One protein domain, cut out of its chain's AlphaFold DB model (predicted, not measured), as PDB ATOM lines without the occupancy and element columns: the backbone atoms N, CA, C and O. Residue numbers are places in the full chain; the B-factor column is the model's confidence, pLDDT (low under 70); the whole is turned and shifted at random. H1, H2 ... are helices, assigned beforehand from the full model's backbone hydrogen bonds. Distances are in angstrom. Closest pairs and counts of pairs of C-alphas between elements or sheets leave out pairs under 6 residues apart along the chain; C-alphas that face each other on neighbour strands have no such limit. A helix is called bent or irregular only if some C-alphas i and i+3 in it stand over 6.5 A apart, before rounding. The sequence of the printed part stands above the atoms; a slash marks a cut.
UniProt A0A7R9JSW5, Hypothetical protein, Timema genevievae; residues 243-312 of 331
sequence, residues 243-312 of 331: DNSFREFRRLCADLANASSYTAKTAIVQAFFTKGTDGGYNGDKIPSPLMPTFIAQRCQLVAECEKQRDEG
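This is residues 243 to 312 of the 331 residues of the protein "Hypothetical protein" of Timema genevievae (UniProt A0A7R9JSW5). Two helices, H1 and H2, stand side by side as a hairpin, and a third, longer helix, H3, passes across H1 at about a right angle. Residues 303 to 312, of which 303 to 310 belong to H3, stick out as a free arm, and a loop of residues 276 to 287 leads from H2 to H3. The printed part has 70 residues with three named helices, in the order H1, H2, H3, and no named strand; the class is all helix. It is only just compact, close to loose, with a radius of gyration of the C-alphas of 12.9 A and spans of 39 by 26 by 21 A.

Find C-alpha 246 at (-22.739, 43.283, 17.023); from there H1 runs through residues 246 to 258, 18.5 A long. Next look at C-alpha 262 at (-23.362, 46.247, 40.162), where H2 begins; it holds residues 262 to 275 and is 19.9 A long. H3, residues 288 to 310, covers 33.7 A and ends at C-alpha 310 at (-3.450, 42.710, 19.037). H3 is irregular: C-alphas 289 and 292 are 7.4 A apart.

H1 and H2 form a helical hairpin and touch, H1 with residues 252 to 256 alone; their closest C-alphas, those of Leu 256 and Lys 265, are 5.5 A apart. They run opposite ways at a shallow tilt of 28 degrees. H3 is close to H1 but not clearly touching: the closest C-alphas, those of Cys 253 and Cys 299, are 6.9 A apart. The lines of H1 and H3 are about perpendicular, at 85 degrees. H2 and H3 are apart. In H1 and H2 every O i to N i+4 pair is within hydrogen-bond range; in H3 it is 17 of 19.

The two C-alphas farthest apart, those of Gly 279 and Glu 311, are 38.9 A from each other. The printed part has no cut. The link from H1 to H2 is tight, and that from H2 to H3, with 12 residues, is long. The B-factor column shows pLDDT under 70 from residue 285 to 312, with a mean of 55 in H3.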
ATOM      1  N   ASP A 243     -30.703  46.710  16.942       76.69
ATOM      2  CA  ASP A 243     -30.575  46.122  18.287       76.69
ATOM      3  C   ASP A 243     -29.863  44.753  18.311       76.69
ATOM      4  O   ASP A 243     -29.215  44.407  19.298       76.69
ATOM      5  N   ASN A 244     -29.985  43.966  17.235       74.62
ATOM      6  CA  ASN A 244     -29.320  42.669  17.076       74.62
ATOM      7  C   ASN A 244     -27.905  42.804  16.475       74.62
ATOM      8  O   ASN A 244     -27.187  41.809  16.342       74.62
ATOM      9  N   SER A 245     -27.467  44.021  16.123       81.25
ATOM     10  CA  SER A 245     -26.136  44.250  15.561       81.25
ATOM     11  C   SER A 245     -25.027  44.058  16.601       81.25
ATOM     12  O   SER A 245     -25.114  44.469  17.760       81.25
ATOM     13  N   PHE A 246     -23.907  43.480  16.162       81.00
ATOM     14  CA  PHE A 246     -22.739  43.283  17.023       81.00
ATOM     15  C   PHE A 246     -22.078  44.606  17.461       81.00
ATOM     16  O   PHE A 246     -21.370  44.632  18.466       81.00
ATOM     17  N   ARG A 247     -22.342  45.714  16.751       83.75
ATOM     18  CA  ARG A 247     -21.874  47.062  17.109       83.75
ATOM     19  C   ARG A 247     -22.497  47.539  18.422       83.75
ATOM     20  O   ARG A 247     -21.752  47.899  19.331       83.75
ATOM     21  N   GLU A 248     -23.822  47.471  18.558       84.75
ATOM     22  CA  GLU A 248     -24.479  47.881  19.806       84.75
ATOM     23  C   GLU A 248     -24.230  46.876  20.945       84.75
ATOM     24  O   GLU A 248     -24.115  47.284  22.098       84.75
ATOM     25  N   PHE A 249     -24.001  45.587  20.644       86.25
ATOM     26  CA  PHE A 249     -23.504  44.643  21.656       86.25
ATOM     27  C   PHE A 249     -22.108  45.027  22.184       86.25
ATOM     28  O   PHE A 249     -21.908  45.082  23.395       86.25
ATOM     29  N   ARG A 250     -21.146  45.356  21.306       89.00
ATOM     30  CA  ARG A 250     -19.811  45.829  21.730       89.00
ATOM     31  C   ARG A 250     -19.883  47.124  22.544       89.00
ATOM     32  O   ARG A 250     -19.122  47.277  23.496       89.00
ATOM     33  N   ARG A 251     -20.808  48.027  22.205       88.00
ATOM     34  CA  ARG A 251     -21.087  49.245  22.979       88.00
ATOM     35  C   ARG A 251     -21.589  48.917  24.387       88.00
ATOM     36  O   ARG A 251     -20.988  49.371  25.355       88.00
ATOM     37  N   LEU A 252     -22.596  48.047  24.499       89.38
ATOM     38  CA  LEU A 252     -23.114  47.563  25.782       89.38
ATOM     39  C   LEU A 252     -22.006  46.931  26.644       89.38
ATOM     40  O   LEU A 252     -21.949  47.182  27.845       89.38
ATOM     41  N   CYS A 253     -21.091  46.158  26.050       87.69
ATOM     42  CA  CYS A 253     -19.925  45.617  26.755       87.69
ATOM     43  C   CYS A 253     -18.986  46.711  27.296       87.69
ATOM     44  O   CYS A 253     -18.517  46.588  28.426       87.69
ATOM     45  N   ALA A 254     -18.726  47.774  26.528       89.94
ATOM     46  CA  ALA A 254     -17.888  48.892  26.966       89.94
ATOM     47  C   ALA A 254     -18.548  49.694  28.103       89.94
ATOM     48  O   ALA A 254     -17.908  49.964  29.119       89.94
ATOM     49  N   ASP A 255     -19.844  49.993  27.991       88.50
ATOM     50  CA  ASP A 255     -20.606  50.682  29.041       88.50
ATOM     51  C   ASP A 255     -20.648  49.844  30.340       88.50
ATOM     52  O   ASP A 255     -20.466  50.365  31.443       88.50
ATOM     53  N   LEU A 256     -20.781  48.516  30.218       89.69
ATOM     54  CA  LEU A 256     -20.692  47.575  31.341       89.69
ATOM     55  C   LEU A 256     -19.287  47.439  31.940       89.69
ATOM     56  O   LEU A 256     -19.183  47.103  33.122       89.69
ATOM     57  N   ALA A 257     -18.223  47.681  31.173       87.62
ATOM     58  CA  ALA A 257     -16.852  47.710  31.680       87.62
ATOM     59  C   ALA A 257     -16.577  49.006  32.463       87.62
ATOM     60  O   ALA A 257     -16.056  48.943  33.574       87.62
ATOM     61  N   ASN A 258     -17.017  50.149  31.927       88.62
ATOM     62  CA  ASN A 258     -16.865  51.476  32.538       88.62
ATOM     63  C   ASN A 258     -17.688  51.653  33.829       88.62
ATOM     64  O   ASN A 258     -17.324  52.441  34.701       88.62
ATOM     65  N   ALA A 259     -18.795  50.922  33.982       90.06
ATOM     66  CA  ALA A 259     -19.598  50.945  35.199       90.06
ATOM     67  C   ALA A 259     -18.853  50.330  36.402       90.06
ATOM     68  O   ALA A 259     -18.502  49.148  36.397       90.06
ATOM     69  N   SER A 260     -18.681  51.100  37.477       82.75
ATOM     70  CA  SER A 260     -17.992  50.657  38.699       82.75
ATOM     71  C   SER A 260     -18.867  49.831  39.653       82.75
ATOM     72  O   SER A 260     -18.343  48.997  40.388       82.75
ATOM     73  N   SER A 261     -20.194  50.012  39.641       86.00
ATOM     74  CA  SER A 261     -21.121  49.335  40.561       86.00
ATOM     75  C   SER A 261     -22.013  48.294  39.873       86.00
ATOM     76  O   SER A 261     -22.363  48.406  38.696       86.00
ATOM     77  N   TYR A 262     -22.427  47.274  40.633       73.31
ATOM     78  CA  TYR A 262     -23.362  46.247  40.162       73.31
ATOM     79  C   TYR A 262     -24.729  46.838  39.774       73.31
ATOM     80  O   TYR A 262     -25.287  46.473  38.743       73.31
ATOM     81  N   THR A 263     -25.229  47.807  40.548       86.75
ATOM     82  CA  THR A 263     -26.503  48.494  40.285       86.75
ATOM     83  C   THR A 263     -26.463  49.347  39.016       86.75
ATOM     84  O   THR A 263     -27.440  49.365  38.267       86.75
ATOM     85  N   ALA A 264     -25.330  49.991  38.712       82.56
ATOM     86  CA  ALA A 264     -25.140  50.675  37.433       82.56
ATOM     87  C   ALA A 264     -25.135  49.676  36.266       82.56
ATOM     88  O   ALA A 264     -25.799  49.912  35.259       82.56
ATOM     89  N   LYS A 265     -24.471  48.519  36.413       87.69
ATOM     90  CA  LYS A 265     -24.471  47.466  35.382       87.69
ATOM     91  C   LYS A 265     -25.880  46.922  35.117       87.69
ATOM     92  O   LYS A 265     -26.261  46.799  33.955       87.69
ATOM     93  N   THR A 266     -26.689  46.664  36.149       87.62
ATOM     94  CA  THR A 266     -28.089  46.238  35.945       87.62
ATOM     95  C   THR A 266     -28.940  47.334  35.303       87.62
ATOM     96  O   THR A 266     -29.728  47.022  34.412       87.62
ATOM     97  N   ALA A 267     -28.748  48.603  35.676       87.06
ATOM     98  CA  ALA A 267     -29.449  49.733  35.065       87.06
ATOM     99  C   ALA A 267     -29.081  49.931  33.579       87.06
ATOM    100  O   ALA A 267     -29.964  50.184  32.767       87.06
ATOM    101  N   ILE A 268     -27.810  49.748  33.199       88.25
ATOM    102  CA  ILE A 268     -27.346  49.815  31.800       88.25
ATOM    103  C   ILE A 268     -27.991  48.710  30.950       88.25
ATOM    104  O   ILE A 268     -28.518  48.992  29.874       88.25
ATOM    105  N   VAL A 269     -28.037  47.467  31.451       87.69
ATOM    106  CA  VAL A 269     -28.749  46.369  30.768       87.69
ATOM    107  C   VAL A 269     -30.241  46.689  30.638       87.69
ATOM    108  O   VAL A 269     -30.807  46.550  29.557       87.69
ATOM    109  N   GLN A 270     -30.890  47.168  31.702       85.25
ATOM    110  CA  GLN A 270     -32.308  47.546  31.659       85.25
ATOM    111  C   GLN A 270     -32.578  48.695  30.673       85.25
ATOM    112  O   GLN A 270     -33.561  48.635  29.934       85.25
ATOM    113  N   ALA A 271     -31.702  49.700  30.599       85.25
ATOM    114  CA  ALA A 271     -31.802  50.804  29.645       85.25
ATOM    115  C   ALA A 271     -31.716  50.316  28.188       85.25
ATOM    116  O   ALA A 271     -32.499  50.755  27.349       85.25
ATOM    117  N   PHE A 272     -30.827  49.361  27.897       87.19
ATOM    118  CA  PHE A 272     -30.694  48.751  26.571       87.19
ATOM    119  C   PHE A 272     -31.994  48.059  26.119       87.19
ATOM    120  O   PHE A 272     -32.516  48.361  25.046       87.19
ATOM    121  N   PHE A 273     -32.581  47.208  26.969       84.31
ATOM    122  CA  PHE A 273     -33.814  46.470  26.645       84.31
ATOM    123  C   PHE A 273     -35.110  47.296  26.729       84.31
ATOM    124  O   PHE A 273     -36.147  46.837  26.250       84.31
ATOM    125  N   THR A 274     -35.083  48.495  27.315       84.38
ATOM    126  CA  THR A 274     -36.257  49.389  27.378       84.38
ATOM    127  C   THR A 274     -36.237  50.468  26.302       84.38
ATOM    128  O   THR A 274     -37.279  50.738  25.713       84.38
ATOM    129  N   LYS A 275     -35.072  51.061  26.010       82.31
ATOM    130  CA  LYS A 275     -34.938  52.182  25.067       82.31
ATOM    131  C   LYS A 275     -34.638  51.748  23.626       82.31
ATOM    132  O   LYS A 275     -35.100  52.416  22.705       82.31
ATOM    133  N   GLY A 276     -33.895  50.650  23.436       75.44
ATOM    134  CA  GLY A 276     -33.449  50.162  22.122       75.44
ATOM    135  C   GLY A 276     -32.694  51.203  21.281       75.44
ATOM    136  O   GLY A 276     -32.301  52.264  21.774       75.44
ATOM    137  N   THR A 277     -32.511  50.917  19.989       70.62
ATOM    138  CA  THR A 277     -31.981  51.893  19.015       70.62
ATOM    139  C   THR A 277     -33.025  52.890  18.518       70.62
ATOM    140  O   THR A 277     -32.677  54.025  18.201       70.62
ATOM    141  N   ASP A 278     -34.293  52.479  18.442       70.50
ATOM    142  CA  ASP A 278     -35.366  53.202  17.740       70.50
ATOM    143  C   ASP A 278     -36.572  53.526  18.652       70.50
ATOM    144  O   ASP A 278     -37.708  53.628  18.197       70.50
ATOM    145  N   GLY A 279     -36.336  53.681  19.962       73.06
ATOM    146  CA  GLY A 279     -37.365  54.027  20.959       73.06
ATOM    147  C   GLY A 279     -38.029  52.831  21.653       73.06
ATOM    148  O   GLY A 279     -38.831  53.018  22.565       73.06
ATOM    149  N   GLY A 280     -37.666  51.610  21.262       76.06
ATOM    150  CA  GLY A 280     -37.980  50.366  21.960       76.06
ATOM    151  C   GLY A 280     -37.088  49.234  21.451       76.06
ATOM    152  O   GLY A 280     -36.596  49.291  20.326       76.06
ATOM    153  N   TYR A 281     -36.852  48.211  22.278       79.31
ATOM    154  CA  TYR A 281     -36.006  47.075  21.897       79.31
ATOM    155  C   TYR A 281     -36.769  46.059  21.033       79.31
ATOM    156  O   TYR A 281     -37.662  45.347  21.519       79.31
ATOM    157  N   ASN A 282     -36.359  45.965  19.767       74.56
ATOM    158  CA  ASN A 282     -36.900  45.070  18.741       74.56
ATOM    159  C   ASN A 282     -35.955  43.893  18.416       74.56
ATOM    160  O   ASN A 282     -36.192  43.168  17.450       74.56
ATOM    161  N   GLY A 283     -34.879  43.707  19.188       72.00
ATOM    162  CA  GLY A 283     -33.986  42.551  19.069       72.00
ATOM    163  C   GLY A 283     -34.539  41.266  19.705       72.00
ATOM    164  O   GLY A 283     -35.639  41.247  20.267       72.00
ATOM    165  N   ASP A 284     -33.759  40.184  19.645       73.75
ATOM    166  CA  ASP A 284     -34.160  38.871  20.168       73.75
ATOM    167  C   ASP A 284     -34.200  38.861  21.708       73.75
ATOM    168  O   ASP A 284     -33.179  38.877  22.400       73.75
ATOM    169  N   LYS A 285     -35.417  38.801  22.261       66.81
ATOM    170  CA  LYS A 285     -35.689  38.822  23.707       66.81
ATOM    171  C   LYS A 285     -35.398  37.463  24.352       66.81
ATOM    172  O   LYS A 285     -36.305  36.688  24.653       66.81
ATOM    173  N   ILE A 286     -34.115  37.187  24.575       57.41
ATOM    174  CA  ILE A 286     -33.635  36.027  25.341       57.41
ATOM    175  C   ILE A 286     -34.237  36.070  26.762       57.41
ATOM    176  O   ILE A 286     -34.199  37.124  27.403       57.41
ATOM    177  N   PRO A 287     -34.791  34.957  27.285       49.38
ATOM    178  CA  PRO A 287     -35.441  34.954  28.590       49.38
ATOM    179  C   PRO A 287     -34.466  35.310  29.722       49.38
ATOM    180  O   PRO A 287     -33.355  34.782  29.818       49.38
ATOM    181  N   SER A 288     -34.932  36.178  30.622       49.28
ATOM    182  CA  SER A 288     -34.151  36.830  31.682       49.28
ATOM    183  C   SER A 288     -33.206  35.946  32.523       49.28
ATOM    184  O   SER A 288     -32.095  36.420  32.776       49.28
ATOM    185  N   PRO A 289     -33.520  34.693  32.933       47.97
ATOM    186  CA  PRO A 289     -32.576  33.875  33.709       47.97
ATOM    187  C   PRO A 289     -31.281  33.500  32.962       47.97
ATOM    188  O   PRO A 289     -30.317  33.097  33.607       47.97
ATOM    189  N   LEU A 290     -31.226  33.639  31.631       48.72
ATOM    190  CA  LEU A 290     -30.027  33.357  30.829       48.72
ATOM    191  C   LEU A 290     -29.152  34.596  30.574       48.72
ATOM    192  O   LEU A 290     -28.074  34.476  29.994       48.72
ATOM    193  N   MET A 291     -29.573  35.788  31.004       53.84
ATOM    194  CA  MET A 291     -28.856  37.029  30.694       53.84
ATOM    195  C   MET A 291     -27.430  37.108  31.272       53.84
ATOM    196  O   MET A 291     -26.526  37.471  30.516       53.84
ATOM    197  N   PRO A 292     -27.155  36.736  32.543       53.84
ATOM    198  CA  PRO A 292     -25.794  36.796  33.084       53.84
ATOM    199  C   PRO A 292     -24.834  35.829  32.379       53.84
ATOM    200  O   PRO A 292     -23.694  36.187  32.094       53.84
ATOM    201  N   THR A 293     -25.300  34.618  32.056       50.59
ATOM    202  CA  THR A 293     -24.493  33.592  31.381       50.59
ATOM    203  C   THR A 293     -24.272  33.914  29.907       50.59
ATOM    204  O   THR A 293     -23.158  33.747  29.419       50.59
ATOM    205  N   PHE A 294     -25.281  34.441  29.205       55.75
ATOM    206  CA  PHE A 294     -25.158  34.850  27.803       55.75
ATOM    207  C   PHE A 294     -24.245  36.070  27.626       55.75
ATOM    208  O   PHE A 294     -23.404  36.074  26.725       55.75
ATOM    209  N   ILE A 295     -24.349  37.075  28.509       61.28
ATOM    210  CA  ILE A 295     -23.422  38.216  28.518       61.28
ATOM    211  C   ILE A 295     -22.001  37.729  28.824       61.28
ATOM    212  O   ILE A 295     -21.099  38.050  28.061       61.28
ATOM    213  N   ALA A 296     -21.791  36.904  29.857       54.53
ATOM    214  CA  ALA A 296     -20.463  36.362  30.164       54.53
ATOM    215  C   ALA A 296     -19.861  35.584  28.977       54.53
ATOM    216  O   ALA A 296     -18.743  35.871  28.554       54.53
ATOM    217  N   GLN A 297     -20.626  34.664  28.377       52.62
ATOM    218  CA  GLN A 297     -20.176  33.848  27.247       52.62
ATOM    219  C   GLN A 297     -19.848  34.690  26.002       52.62
ATOM    220  O   GLN A 297     -18.878  34.394  25.302       52.62
ATOM    221  N   ARG A 298     -20.609  35.757  25.716       58.50
ATOM    222  CA  ARG A 298     -20.328  36.643  24.574       58.50
ATOM    223  C   ARG A 298     -19.249  37.689  24.862       58.50
ATOM    224  O   ARG A 298     -18.496  38.001  23.948       58.50
ATOM    225  N   CYS A 299     -19.103  38.169  26.097       54.59
ATOM    226  CA  CYS A 299     -17.949  38.976  26.507       54.59
ATOM    227  C   CYS A 299     -16.646  38.176  26.383       54.59
ATOM    228  O   CYS A 299     -15.652  38.718  25.916       54.59
ATOM    229  N   GLN A 300     -16.658  36.884  26.725       57.78
ATOM    230  CA  GLN A 300     -15.493  36.012  26.562       57.78
ATOM    231  C   GLN A 300     -15.105  35.842  25.083       57.78
ATOM    232  O   GLN A 300     -13.931  35.953  24.747       57.78
ATOM    233  N   LEU A 301     -16.087  35.679  24.185       57.50
ATOM    234  CA  LEU A 301     -15.849  35.675  22.735       57.50
ATOM    235  C   LEU A 301     -15.323  37.026  22.216       57.50
ATOM    236  O   LEU A 301     -14.429  37.042  21.378       57.50
ATOM    237  N   VAL A 302     -15.836  38.158  22.717       61.81
ATOM    238  CA  VAL A 302     -15.311  39.490  22.358       61.81
ATOM    239  C   VAL A 302     -13.859  39.644  22.807       61.81
ATOM    240  O   VAL A 302     -13.047  40.086  22.003       61.81
ATOM    241  N   ALA A 303     -13.524  39.258  24.041       57.47
ATOM    242  CA  ALA A 303     -12.168  39.358  24.580       57.47
ATOM    243  C   ALA A 303     -11.162  38.490  23.804       57.47
ATOM    244  O   ALA A 303     -10.069  38.960  23.494       57.47
ATOM    245  N   GLU A 304     -11.541  37.265  23.429       58.31
ATOM    246  CA  GLU A 304     -10.693  36.383  22.617       58.31
ATOM    247  C   GLU A 304     -10.462  36.963  21.208       58.31
ATOM    248  O   GLU A 304      -9.331  36.996  20.726       58.31
ATOM    249  N   CYS A 305     -11.502  37.517  20.569       53.06
ATOM    250  CA  CYS A 305     -11.370  38.202  19.277       53.06
ATOM    251  C   CYS A 305     -10.613  39.543  19.353       53.06
ATOM    252  O   CYS A 305     -10.043  39.969  18.350       53.06
ATOM    253  N   GLU A 306     -10.620  40.232  20.499       57.69
ATOM    254  CA  GLU A 306      -9.826  41.450  20.716       57.69
ATOM    255  C   GLU A 306      -8.337  41.084  20.817       57.69
ATOM    256  O   GLU A 306      -7.518  41.611  20.068       57.69
ATOM    257  N   LYS A 307      -8.010  40.081  21.642       55.09
ATOM    258  CA  LYS A 307      -6.652  39.548  21.812       55.09
ATOM    259  C   LYS A 307      -6.045  39.052  20.490       55.09
ATOM    260  O   LYS A 307      -4.892  39.349  20.191       55.09
ATOM    261  N   GLN A 308      -6.831  38.359  19.664       51.88
ATOM    262  CA  GLN A 308      -6.406  37.911  18.329       51.88
ATOM    263  C   GLN A 308      -6.124  39.067  17.349       51.88
ATOM    264  O   GLN A 308      -5.392  38.868  16.379       51.88
ATOM    265  N   ARG A 309      -6.662  40.275  17.589       52.88
ATOM    266  CA  ARG A 309      -6.322  41.473  16.804       52.88
ATOM    267  C   ARG A 309      -4.963  42.038  17.211       52.88
ATOM    268  O   ARG A 309      -4.168  42.356  16.331       52.88
ATOM    269  N   ASP A 310      -4.697  42.135  18.512       50.44
ATOM    270  CA  ASP A 310      -3.450  42.710  19.037       50.44
ATOM    271  C   ASP A 310      -2.234  41.795  18.793       50.44
ATOM    272  O   ASP A 310      -1.135  42.280  18.537       50.44
ATOM    273  N   GLU A 311      -2.427  40.470  18.779       50.88
ATOM    274  CA  GLU A 311      -1.386  39.490  18.422       50.88
ATOM    275  C   GLU A 311      -1.163  39.352  16.897       50.88
ATOM    276  O   GLU A 311      -0.353  38.530  16.465       50.88
ATOM    277  N   GLY A 312      -1.864  40.132  16.058       50.84
ATOM    278  CA  GLY A 312      -1.619  40.256  14.609       50.84
ATOM    279  C   GLY A 312      -1.767  38.968  13.783       50.84
ATOM    280  O   GLY A 312      -1.363  38.926  12.622       50.84
TER     281      GLY A 312